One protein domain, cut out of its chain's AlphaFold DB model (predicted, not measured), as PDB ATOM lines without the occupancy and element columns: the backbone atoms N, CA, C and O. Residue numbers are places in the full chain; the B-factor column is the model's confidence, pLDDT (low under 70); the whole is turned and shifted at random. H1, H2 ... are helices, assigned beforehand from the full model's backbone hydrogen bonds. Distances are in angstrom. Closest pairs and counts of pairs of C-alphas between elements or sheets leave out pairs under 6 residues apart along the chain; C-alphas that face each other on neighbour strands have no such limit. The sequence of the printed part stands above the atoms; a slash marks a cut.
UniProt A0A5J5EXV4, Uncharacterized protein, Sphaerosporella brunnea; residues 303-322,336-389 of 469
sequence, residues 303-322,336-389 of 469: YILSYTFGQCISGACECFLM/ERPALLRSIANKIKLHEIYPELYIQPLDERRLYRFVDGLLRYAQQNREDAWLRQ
ATOM      1  N   TYR A 303      17.892  22.670  27.530       30.30
ATOM      2  CA  TYR A 303      17.419  22.969  28.885       30.30
ATOM      3  C   TYR A 303      15.942  23.386  28.910       30.30
ATOM      4  O   TYR A 303      15.222  23.009  29.833       30.30
ATOM      5  N   ILE A 304      15.462  24.086  27.874       34.84
ATOM      6  CA  ILE A 304      14.059  24.520  27.783       34.84
ATOM      7  C   ILE A 304      13.124  23.317  27.594       34.84
ATOM      8  O   ILE A 304      12.092  23.248  28.260       34.84
ATOM      9  N   LEU A 305      13.496  22.332  26.768       33.38
ATOM     10  CA  LEU A 305      12.700  21.112  26.561       33.38
ATOM     11  C   LEU A 305      12.599  20.258  27.832       33.38
ATOM     12  O   LEU A 305      11.512  19.809  28.186       33.38
ATOM     13  N   SER A 306      13.702  20.095  28.565       41.19
ATOM     14  CA  SER A 306      13.707  19.333  29.824       41.19
ATOM     15  C   SER A 306      12.875  20.020  30.916       41.19
ATOM     16  O   SER A 306      12.148  19.358  31.655       41.19
ATOM     17  N   TYR A 307      12.934  21.354  30.990       35.69
ATOM     18  CA  TYR A 307      12.188  22.141  31.974       35.69
ATOM     19  C   TYR A 307      10.682  22.178  31.678       35.69
ATOM     20  O   TYR A 307       9.869  21.976  32.579       35.69
ATOM     21  N   THR A 308      10.297  22.378  30.414       50.00
ATOM     22  CA  THR A 308       8.885  22.449  29.993       50.00
ATOM     23  C   THR A 308       8.199  21.089  30.038       50.00
ATOM     24  O   THR A 308       7.097  20.991  30.579       50.00
ATOM     25  N   PHE A 309       8.860  20.030  29.560       44.59
ATOM     26  CA  PHE A 309       8.356  18.659  29.667       44.59
ATOM     27  C   PHE A 309       8.150  18.265  31.127       44.59
ATOM     28  O   PHE A 309       7.137  17.665  31.491       44.59
ATOM     29  N   GLY A 310       9.092  18.693  31.966       52.00
ATOM     30  CA  GLY A 310       8.993  18.528  33.391       52.00
ATOM     31  C   GLY A 310       7.762  19.234  33.968       52.00
ATOM     32  O   GLY A 310       6.816  18.600  34.425       52.00
ATOM     33  N   GLN A 311       7.687  20.557  33.902       53.03
ATOM     34  CA  GLN A 311       6.540  21.281  34.465       53.03
ATOM     35  C   GLN A 311       5.172  20.773  33.961       53.03
ATOM     36  O   GLN A 311       4.225  20.676  34.743       53.03
ATOM     37  N   CYS A 312       5.091  20.345  32.698       49.59
ATOM     38  CA  CYS A 312       3.896  19.734  32.115       49.59
ATOM     39  C   CYS A 312       3.497  18.404  32.778       49.59
ATOM     40  O   CYS A 312       2.326  18.207  33.116       49.59
ATOM     41  N   ILE A 313       4.446  17.488  32.998       53.88
ATOM     42  CA  ILE A 313       4.165  16.208  33.666       53.88
ATOM     43  C   ILE A 313       3.895  16.421  35.158       53.88
ATOM     44  O   ILE A 313       3.028  15.750  35.712       53.88
ATOM     45  N   SER A 314       4.567  17.383  35.798       52.47
ATOM     46  CA  SER A 314       4.316  17.752  37.199       52.47
ATOM     47  C   SER A 314       2.870  18.208  37.381       52.47
ATOM     48  O   SER A 314       2.153  17.648  38.206       52.47
ATOM     49  N   GLY A 315       2.402  19.136  36.538       52.50
ATOM     50  CA  GLY A 315       1.022  19.620  36.577       52.50
ATOM     51  C   GLY A 315      -0.014  18.538  36.247       52.50
ATOM     52  O   GLY A 315      -1.087  18.498  36.851       52.50
ATOM     53  N   ALA A 316       0.297  17.611  35.333       50.47
ATOM     54  CA  ALA A 316      -0.578  16.477  35.027       50.47
ATOM     55  C   ALA A 316      -0.663  15.467  36.189       50.47
ATOM     56  O   ALA A 316      -1.750  14.968  36.494       50.47
ATOM     57  N   CYS A 317       0.456  15.202  36.867       47.47
ATOM     58  CA  CYS A 317       0.520  14.347  38.052       47.47
ATOM     59  C   CYS A 317      -0.177  14.985  39.262       47.47
ATOM     60  O   CYS A 317      -0.902  14.288  39.967       47.47
ATOM     61  N   GLU A 318      -0.032  16.295  39.480       46.31
ATOM     62  CA  GLU A 318      -0.753  17.026  40.532       46.31
ATOM     63  C   GLU A 318      -2.268  17.014  40.296       46.31
ATOM     64  O   GLU A 318      -3.024  16.724  41.221       46.31
ATOM     65  N   CYS A 319      -2.724  17.194  39.048       41.47
ATOM     66  CA  CYS A 319      -4.140  17.036  38.690       41.47
ATOM     67  C   CYS A 319      -4.673  15.623  38.993       41.47
ATOM     68  O   CYS A 319      -5.838  15.466  39.348       41.47
ATOM     69  N   PHE A 320      -3.835  14.592  38.840       43.09
ATOM     70  CA  PHE A 320      -4.206  13.199  39.099       43.09
ATOM     71  C   PHE A 320      -4.185  12.848  40.597       43.09
ATOM     72  O   PHE A 320      -4.975  12.019  41.043       43.09
ATOM     73  N   LEU A 321      -3.298  13.477  41.375       45.34
ATOM     74  CA  LEU A 321      -3.143  13.239  42.814       45.34
ATOM     75  C   LEU A 321      -4.108  14.069  43.679       45.34
ATOM     76  O   LEU A 321      -4.423  13.638  44.784       45.34
ATOM     77  N   MET A 322      -4.589  15.217  43.190       35.78
ATOM     78  CA  MET A 322      -5.494  16.125  43.920       35.78
ATOM     79  C   MET A 322      -6.986  15.905  43.620       35.78
ATOM     80  O   MET A 322      -7.835  16.470  44.306       35.78
ATOM     81  N   GLU A 336     -14.375   6.683  30.034       81.69
ATOM     82  CA  GLU A 336     -13.725   7.925  30.490       81.69
ATOM     83  C   GLU A 336     -12.199   7.924  30.286       81.69
ATOM     84  O   GLU A 336     -11.585   8.974  30.072       81.69
ATOM     85  N   ARG A 337     -11.562   6.745  30.300       80.69
ATOM     86  CA  ARG A 337     -10.098   6.622  30.186       80.69
ATOM     87  C   ARG A 337      -9.523   7.201  28.880       80.69
ATOM     88  O   ARG A 337      -8.516   7.904  28.965       80.69
ATOM     89  N   PRO A 338     -10.119   6.982  27.691       81.06
ATOM     90  CA  PRO A 338      -9.636   7.590  26.448       81.06
ATOM     91  C   PRO A 338      -9.691   9.128  26.466       81.06
ATOM     92  O   PRO A 338      -8.763   9.788  25.990       81.06
ATOM     93  N   ALA A 339     -10.739   9.708  27.060       83.69
ATOM     94  CA  ALA A 339     -10.897  11.156  27.187       83.69
ATOM     95  C   ALA A 339      -9.867  11.755  28.157       83.69
ATOM     96  O   ALA A 339      -9.232  12.764  27.845       83.69
ATOM     97  N   LEU A 340      -9.629  11.088  29.291       88.12
ATOM     98  CA  LEU A 340      -8.609  11.487  30.261       88.12
ATOM     99  C   LEU A 340      -7.204  11.469  29.644       88.12
ATOM    100  O   LEU A 340      -6.470  12.447  29.760       88.12
ATOM    101  N   LEU A 341      -6.833  10.387  28.953       85.81
ATOM    102  CA  LEU A 341      -5.512  10.268  28.328       85.81
ATOM    103  C   LEU A 341      -5.308  11.307  27.216       85.81
ATOM    104  O   LEU A 341      -4.214  11.855  27.096       85.81
ATOM    105  N   ARG A 342      -6.357  11.628  26.447       84.50
ATOM    106  CA  ARG A 342      -6.321  12.705  25.441       84.50
ATOM    107  C   ARG A 342      -6.167  14.081  26.099       84.50
ATOM    108  O   ARG A 342      -5.368  14.885  25.632       84.50
ATOM    109  N   SER A 343      -6.863  14.333  27.208       92.06
ATOM    110  CA  SER A 343      -6.720  15.567  27.995       92.06
ATOM    111  C   SER A 343      -5.302  15.729  28.554       92.06
ATOM    112  O   SER A 343      -4.707  16.795  28.414       92.06
ATOM    113  N   ILE A 344      -4.713  14.657  29.098       90.06
ATOM    114  CA  ILE A 344      -3.318  14.651  29.564       90.06
ATOM    115  C   ILE A 344      -2.361  14.933  28.401       90.06
ATOM    116  O   ILE A 344      -1.521  15.820  28.522       90.06
ATOM    117  N   ALA A 345      -2.513  14.236  27.268       91.38
ATOM    118  CA  ALA A 345      -1.681  14.439  26.081       91.38
ATOM    119  C   ALA A 345      -1.735  15.890  25.570       91.38
ATOM    120  O   ALA A 345      -0.710  16.467  25.212       91.38
ATOM    121  N   ASN A 346      -2.920  16.505  25.593       90.62
ATOM    122  CA  ASN A 346      -3.100  17.900  25.201       90.62
ATOM    123  C   ASN A 346      -2.484  18.868  26.220       90.62
ATOM    124  O   ASN A 346      -1.801  19.806  25.817       90.62
ATOM    125  N   LYS A 347      -2.659  18.625  27.528       91.56
ATOM    126  CA  LYS A 347      -2.064  19.447  28.596       91.56
ATOM    127  C   LYS A 347      -0.541  19.464  28.544       91.56
ATOM    128  O   LYS A 347       0.051  20.515  28.755       91.56
ATOM    129  N   ILE A 348       0.088  18.329  28.236       92.94
ATOM    130  CA  ILE A 348       1.550  18.245  28.103       92.94
ATOM    131  C   ILE A 348       2.059  18.657  26.718       92.94
ATOM    132  O   ILE A 348       3.232  18.446  26.425       92.94
ATOM    133  N   LYS A 349       1.182  19.198  25.857       94.88
ATOM    134  CA  LYS A 349       1.509  19.602  24.483       94.88
ATOM    135  C   LYS A 349       2.227  18.492  23.711       94.88
ATOM    136  O   LYS A 349       3.185  18.727  22.983       94.88
ATOM    137  N   LEU A 350       1.753  17.252  23.854       94.31
ATOM    138  CA  LEU A 350       2.426  16.082  23.289       94.31
ATOM    139  C   LEU A 350       2.562  16.156  21.759       94.31
ATOM    140  O   LEU A 350       3.504  15.607  21.202       94.31
ATOM    141  N   HIS A 351       1.655  16.876  21.096       94.44
ATOM    142  CA  HIS A 351       1.700  17.148  19.660       94.44
ATOM    143  C   HIS A 351       2.869  18.050  19.235       94.44
ATOM    144  O   HIS A 351       3.310  17.948  18.096       94.44
ATOM    145  N   GLU A 352       3.385  18.904  20.125       95.50
ATOM    146  CA  GLU A 352       4.576  19.728  19.864       95.50
ATOM    147  C   GLU A 352       5.859  18.894  20.002       95.50
ATOM    148  O   GLU A 352       6.827  19.114  19.279       95.50
ATOM    149  N   ILE A 353       5.865  17.924  20.922       95.56
ATOM    150  CA  ILE A 353       7.052  17.124  21.260       95.56
ATOM    151  C   ILE A 353       7.200  15.921  20.318       95.56
ATOM    152  O   ILE A 353       8.306  15.596  19.896       95.56
ATOM    153  N   TYR A 354       6.082  15.267  19.996       94.19
ATOM    154  CA  TYR A 354       6.021  14.066  19.165       94.19
ATOM    155  C   TYR A 354       4.913  14.214  18.109       94.19
ATOM    156  O   TYR A 354       3.865  13.558  18.204       94.19
ATOM    157  N   PRO A 355       5.103  15.087  17.101       94.50
ATOM    158  CA  PRO A 355       4.111  15.315  16.051       94.50
ATOM    159  C   PRO A 355       3.775  14.032  15.274       94.50
ATOM    160  O   PRO A 355       2.662  13.883  14.772       94.50
ATOM    161  N   GLU A 356       4.680  13.051  15.233       93.69
ATOM    162  CA  GLU A 356       4.466  11.751  14.595       93.69
ATOM    163  C   GLU A 356       3.383  10.892  15.262       93.69
ATOM    164  O   GLU A 356       2.858   9.969  14.636       93.69
ATOM    165  N   LEU A 357       3.027  11.184  16.519       93.12
ATOM    166  CA  LEU A 357       1.887  10.558  17.192       93.12
ATOM    167  C   LEU A 357       0.544  11.149  16.738       93.12
ATOM    168  O   LEU A 357      -0.491  10.560  17.040       93.12
ATOM    169  N   TYR A 358       0.565  12.274  16.013       93.62
ATOM    170  CA  TYR A 358      -0.605  13.039  15.576       93.62
ATOM    171  C   TYR A 358      -0.781  13.090  14.046       93.62
ATOM    172  O   TYR A 358      -1.669  13.788  13.556       93.62
ATOM    173  N   ILE A 359       0.018  12.337  13.280       93.56
ATOM    174  CA  ILE A 359      -0.136  12.228  11.819       93.56
ATOM    175  C   ILE A 359      -1.482  11.566  11.500       93.56
ATOM    176  O   ILE A 359      -1.818  10.535  12.081       93.56
ATOM    177  N   GLN A 360      -2.247  12.150  10.572       92.00
ATOM    178  CA  GLN A 360      -3.524  11.577  10.155       92.00
ATOM    179  C   GLN A 360      -3.339  10.368   9.214       92.00
ATOM    180  O   GLN A 360      -2.502  10.426   8.311       92.00
ATOM    181  N   PRO A 361      -4.143   9.299   9.382       91.38
ATOM    182  CA  PRO A 361      -5.171   9.139  10.414       91.38
ATOM    183  C   PRO A 361      -4.564   8.889  11.806       91.38
ATOM    184  O   PRO A 361      -3.652   8.079  11.960       91.38
ATOM    185  N   LEU A 362      -5.094   9.586  12.819       92.81
ATOM    186  CA  LEU A 362      -4.607   9.513  14.197       92.81
ATOM    187  C   LEU A 362      -4.750   8.081  14.738       92.81
ATOM    188  O   LEU A 362      -5.863   7.610  14.973       92.81
ATOM    189  N   ASP A 363      -3.629   7.411  15.000       94.56
ATOM    190  CA  ASP A 363      -3.627   6.118  15.691       94.56
ATOM    191  C   ASP A 363      -3.806   6.331  17.203       94.56
ATOM    192  O   ASP A 363      -2.845   6.399  17.979       94.56
ATOM    193  N   GLU A 364      -5.066   6.428  17.632       92.62
ATOM    194  CA  GLU A 364      -5.434   6.617  19.039       92.62
ATOM    195  C   GLU A 364      -4.818   5.544  19.950       92.62
ATOM    196  O   GLU A 364      -4.405   5.838  21.073       92.62
ATOM    197  N   ARG A 365      -4.667   4.301  19.469       93.31
ATOM    198  CA  ARG A 365      -4.071   3.217  20.267       93.31
ATOM    199  C   ARG A 365      -2.600   3.481  20.549       93.31
ATOM    200  O   ARG A 365      -2.130   3.167  21.646       93.31
ATOM    201  N   ARG A 366      -1.869   4.036  19.583       93.56
ATOM    202  CA  ARG A 366      -0.459   4.397  19.749       93.56
ATOM    203  C   ARG A 366      -0.300   5.560  20.725       93.56
ATOM    204  O   ARG A 366       0.517   5.452  21.639       93.56
ATOM    205  N   LEU A 367      -1.128   6.598  20.589       93.31
ATOM    206  CA  LEU A 367      -1.168   7.734  21.515       93.31
ATOM    207  C   LEU A 367      -1.466   7.269  22.949       93.31
ATOM    208  O   LEU A 367      -0.738   7.603  23.881       93.31
ATOM    209  N   TYR A 368      -2.480   6.419  23.135       94.12
ATOM    210  CA  TYR A 368      -2.851   5.918  24.458       94.12
ATOM    211  C   TYR A 368      -1.799   5.005  25.078       94.12
ATOM    212  O   TYR A 368      -1.520   5.142  26.265       94.12
ATOM    213  N   ARG A 369      -1.170   4.107  24.306       95.00
ATOM    214  CA  ARG A 369      -0.055   3.290  24.819       95.00
ATOM    215  C   ARG A 369       1.128   4.147  25.247       95.00
ATOM    216  O   ARG A 369       1.776   3.813  26.235       95.00
ATOM    217  N   PHE A 370       1.402   5.229  24.523       95.12
ATOM    218  CA  PHE A 370       2.481   6.146  24.863       95.12
ATOM    219  C   PHE A 370       2.205   6.877  26.185       95.12
ATOM    220  O   PHE A 370       3.021   6.811  27.102       95.12
ATOM    221  N   VAL A 371       1.024   7.489  26.327       94.56
ATOM    222  CA  VAL A 371       0.633   8.200  27.560       94.56
ATOM    223  C   VAL A 371       0.519   7.237  28.751       94.56
ATOM    224  O   VAL A 371       0.979   7.561  29.843       94.56
ATOM    225  N   ASP A 372      -0.024   6.030  28.552       92.12
ATOM    226  CA  ASP A 372      -0.079   4.997  29.601       92.12
ATOM    227  C   ASP A 372       1.331   4.538  30.010       92.12
ATOM    228  O   ASP A 372       1.596   4.327  31.192       92.12
ATOM    229  N   GLY A 373       2.259   4.434  29.051       95.50
ATOM    230  CA  GLY A 373       3.671   4.142  29.302       95.50
ATOM    231  C   GLY A 373       4.355   5.224  30.137       95.50
ATOM    232  O   GLY A 373       5.012   4.895  31.124       95.50
ATOM    233  N   LEU A 374       4.140   6.501  29.803       91.00
ATOM    234  CA  LEU A 374       4.633   7.635  30.592       91.00
ATOM    235  C   LEU A 374       4.076   7.620  32.019       91.00
ATOM    236  O   LEU A 374       4.829   7.806  32.975       91.00
ATOM    237  N   LEU A 375       2.778   7.348  32.175       89.50
ATOM    238  CA  LEU A 375       2.137   7.297  33.487       89.50
ATOM    239  C   LEU A 375       2.705   6.157  34.345       89.50
ATOM    240  O   LEU A 375       3.028   6.362  35.514       89.50
ATOM    241  N   ARG A 376       2.881   4.961  33.767       91.25
ATOM    242  CA  ARG A 376       3.502   3.821  34.461       91.25
ATOM    243  C   ARG A 376       4.951   4.101  34.827       91.25
ATOM    244  O   ARG A 376       5.362   3.770  35.933       91.25
ATOM    245  N   TYR A 377       5.705   4.721  33.922       87.81
ATOM    246  CA  TYR A 377       7.086   5.102  34.182       87.81
ATOM    247  C   TYR A 377       7.174   6.091  35.352       87.81
ATOM    248  O   TYR A 377       7.952   5.863  36.274       87.81
ATOM    249  N   ALA A 378       6.322   7.121  35.380       85.56
ATOM    250  CA  ALA A 378       6.256   8.077  36.485       85.56
ATOM    251  C   ALA A 378       5.862   7.418  37.820       85.56
ATOM    252  O   ALA A 378       6.397   7.768  38.869       85.56
ATOM    253  N   GLN A 379       4.954   6.436  37.790       86.00
ATOM    254  CA  GLN A 379       4.556   5.680  38.982       86.00
ATOM    255  C   GLN A 379       5.675   4.776  39.515       86.00
ATOM    256  O   GLN A 379       5.839   4.664  40.728       86.00
ATOM    257  N   GLN A 380       6.425   4.123  38.625       87.62
ATOM    258  CA  GLN A 380       7.513   3.211  38.992       87.62
ATOM    259  C   GLN A 380       8.750   3.955  39.494       87.62
ATOM    260  O   GLN A 380       9.405   3.497  40.423       87.62
ATOM    261  N   ASN A 381       9.037   5.119  38.917       88.50
ATOM    262  CA  ASN A 381      10.225   5.912  39.213       88.50
ATOM    263  C   ASN A 381       9.870   7.102  40.107       88.50
ATOM    264  O   ASN A 381      10.304   8.222  39.867       88.50
ATOM    265  N   ARG A 382       9.035   6.880  41.128       78.88
ATOM    266  CA  ARG A 382       8.521   7.960  41.985       78.88
ATOM    267  C   ARG A 382       9.629   8.679  42.764       78.88
ATOM    268  O   ARG A 382       9.499   9.867  43.039       78.88
ATOM    269  N   GLU A 383      10.704   7.961  43.092       72.12
ATOM    270  CA  GLU A 383      11.881   8.491  43.796       72.12
ATOM    271  C   GLU A 383      12.920   9.110  42.842       72.12
ATOM    272  O   GLU A 383      13.599  10.059  43.229       72.12
ATOM    273  N   ASP A 384      12.987   8.639  41.590       61.28
ATOM    274  CA  ASP A 384      13.875   9.172  40.539       61.28
ATOM    275  C   ASP A 384      13.206  10.267  39.697       61.28
ATOM    276  O   ASP A 384      13.819  10.877  38.818       61.28
ATOM    277  N   ALA A 385      11.925  10.536  39.953       52.25
ATOM    278  CA  ALA A 385      11.205  11.593  39.290       52.25
ATOM    279  C   ALA A 385      11.842  12.935  39.671       52.25
ATOM    280  O   ALA A 385      11.757  13.410  40.804       52.25
ATOM    281  N   TRP A 386      12.433  13.560  38.658       52.25
ATOM    282  CA  TRP A 386      12.877  14.950  38.520       52.25
ATOM    283  C   TRP A 386      11.986  16.014  39.219       52.25
ATOM    284  O   TRP A 386      12.457  17.117  39.483       52.25
ATOM    285  N   LEU A 387      10.759  15.662  39.629       41.91
ATOM    286  CA  LEU A 387       9.901  16.358  40.600       41.91
ATOM    287  C   LEU A 387      10.609  16.803  41.896       41.91
ATOM    288  O   LEU A 387      10.269  17.858  42.423       41.91
ATOM    289  N   ARG A 388      11.596  16.060  42.421       47.78
ATOM    290  CA  ARG A 388      12.321  16.470  43.647       47.78
ATOM    291  C   ARG A 388      13.457  17.474  43.427       47.78
ATOM    292  O   ARG A 388      13.953  18.028  44.403       47.78
ATOM    293  N   GLN A 389      13.885  17.704  42.185       45.25
ATOM    294  CA  GLN A 389      14.990  18.626  41.883       45.25
ATOM    295  C   GLN A 389      14.523  20.033  41.500       45.25
ATOM    296  O   GLN A 389      15.353  20.896  41.210       45.25
TER     297      GLN A 389
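What this domain is: This is residues 303 to 322 and 336 to 389 of the 469 residues of an uncharacterized protein of Sphaerosporella brunnea (UniProt A0A5J5EXV4). The longest helix, H1, and the shorter H2 stand side by side as a loose pair running opposite ways, and H4 crosses over one side of this pair, packing on H2 and passing near H1. The tiny H3 follows the end of H2, and the tiny H5 ends the printed part beside H1, on the side away from H2; few contacts join the helices. The printed part has 74 residues with five named helices, in the order H1, H2, H3, H4, H5, and no named strand: the class is all helix. It is compact, with a radius of gyration of the C-alphas of 12.5 A, and the C-alphas span 38 by 30 by 19 A.

Where its parts are: Find C-alpha 303 at (17.419, 22.969, 28.885); from there H1, residues 303 to 322, runs 28.2 A to C-alpha 322 at (-5.494, 16.125, 43.920). After the cut, look for H2 at residues 336 to 347, 16.5 A long, and then for H3 at residues 350 to 353, 5.2 A long. H4, residues 364 to 380, runs 24.0 A from C-alpha 364 at (-5.434, 6.617, 19.039). H5, residues 386 to 389, is 5.4 A long and ends at C-alpha 389 at (14.990, 18.626, 41.883).

How they stand to each other: Start at H1, where residues 312 to 316 alone only just touch H2, with 3 pairs of C-alphas within 8 A; the closest C-alphas are those of Ala 316 and Ile 344, 6.4 A apart. These two helices run opposite ways at a shallow tilt of 33 degrees, only just short of steep. With residues 310 to 314 alone, H1 only just touches H5, also with 3 pairs within 8 A; the closest C-alphas are those of Ser 314 and Leu 387, 6.7 A apart. H1 and H4 are near each other, with 8 pairs of C-alphas within 10 A. From H2, look to H4, which touches it with residues 368 to 372 alone, about perpendicular at 80 degrees; the closest C-alphas, of Leu 341 and Tyr 368, are 6.4 A apart. H3 touches no helix; it is close to H2 but not clearly touching, the closest C-alphas, of Ala 345 and His 351, being 7.7 A apart. In the backbones of H1, H2 and H4, every O i to N i+4 pair is within hydrogen-bond range; H3 and H5 are too short for such a pair.

The domain as a whole: The two C-alphas farthest apart, 38.6 A, are those of Pro 361 and Gln 389. Residues 323 to 335 are not printed, and C-alphas 322 and 336 are 17.8 A apart across the cut. Of the links that are printed whole, H2 to H3 and H4 to H5 are tight, and H3 to H4 is short. The mean pLDDT of the printed part is 74.8; look for values under 70 at residues 303 to 322 and 384 to 389.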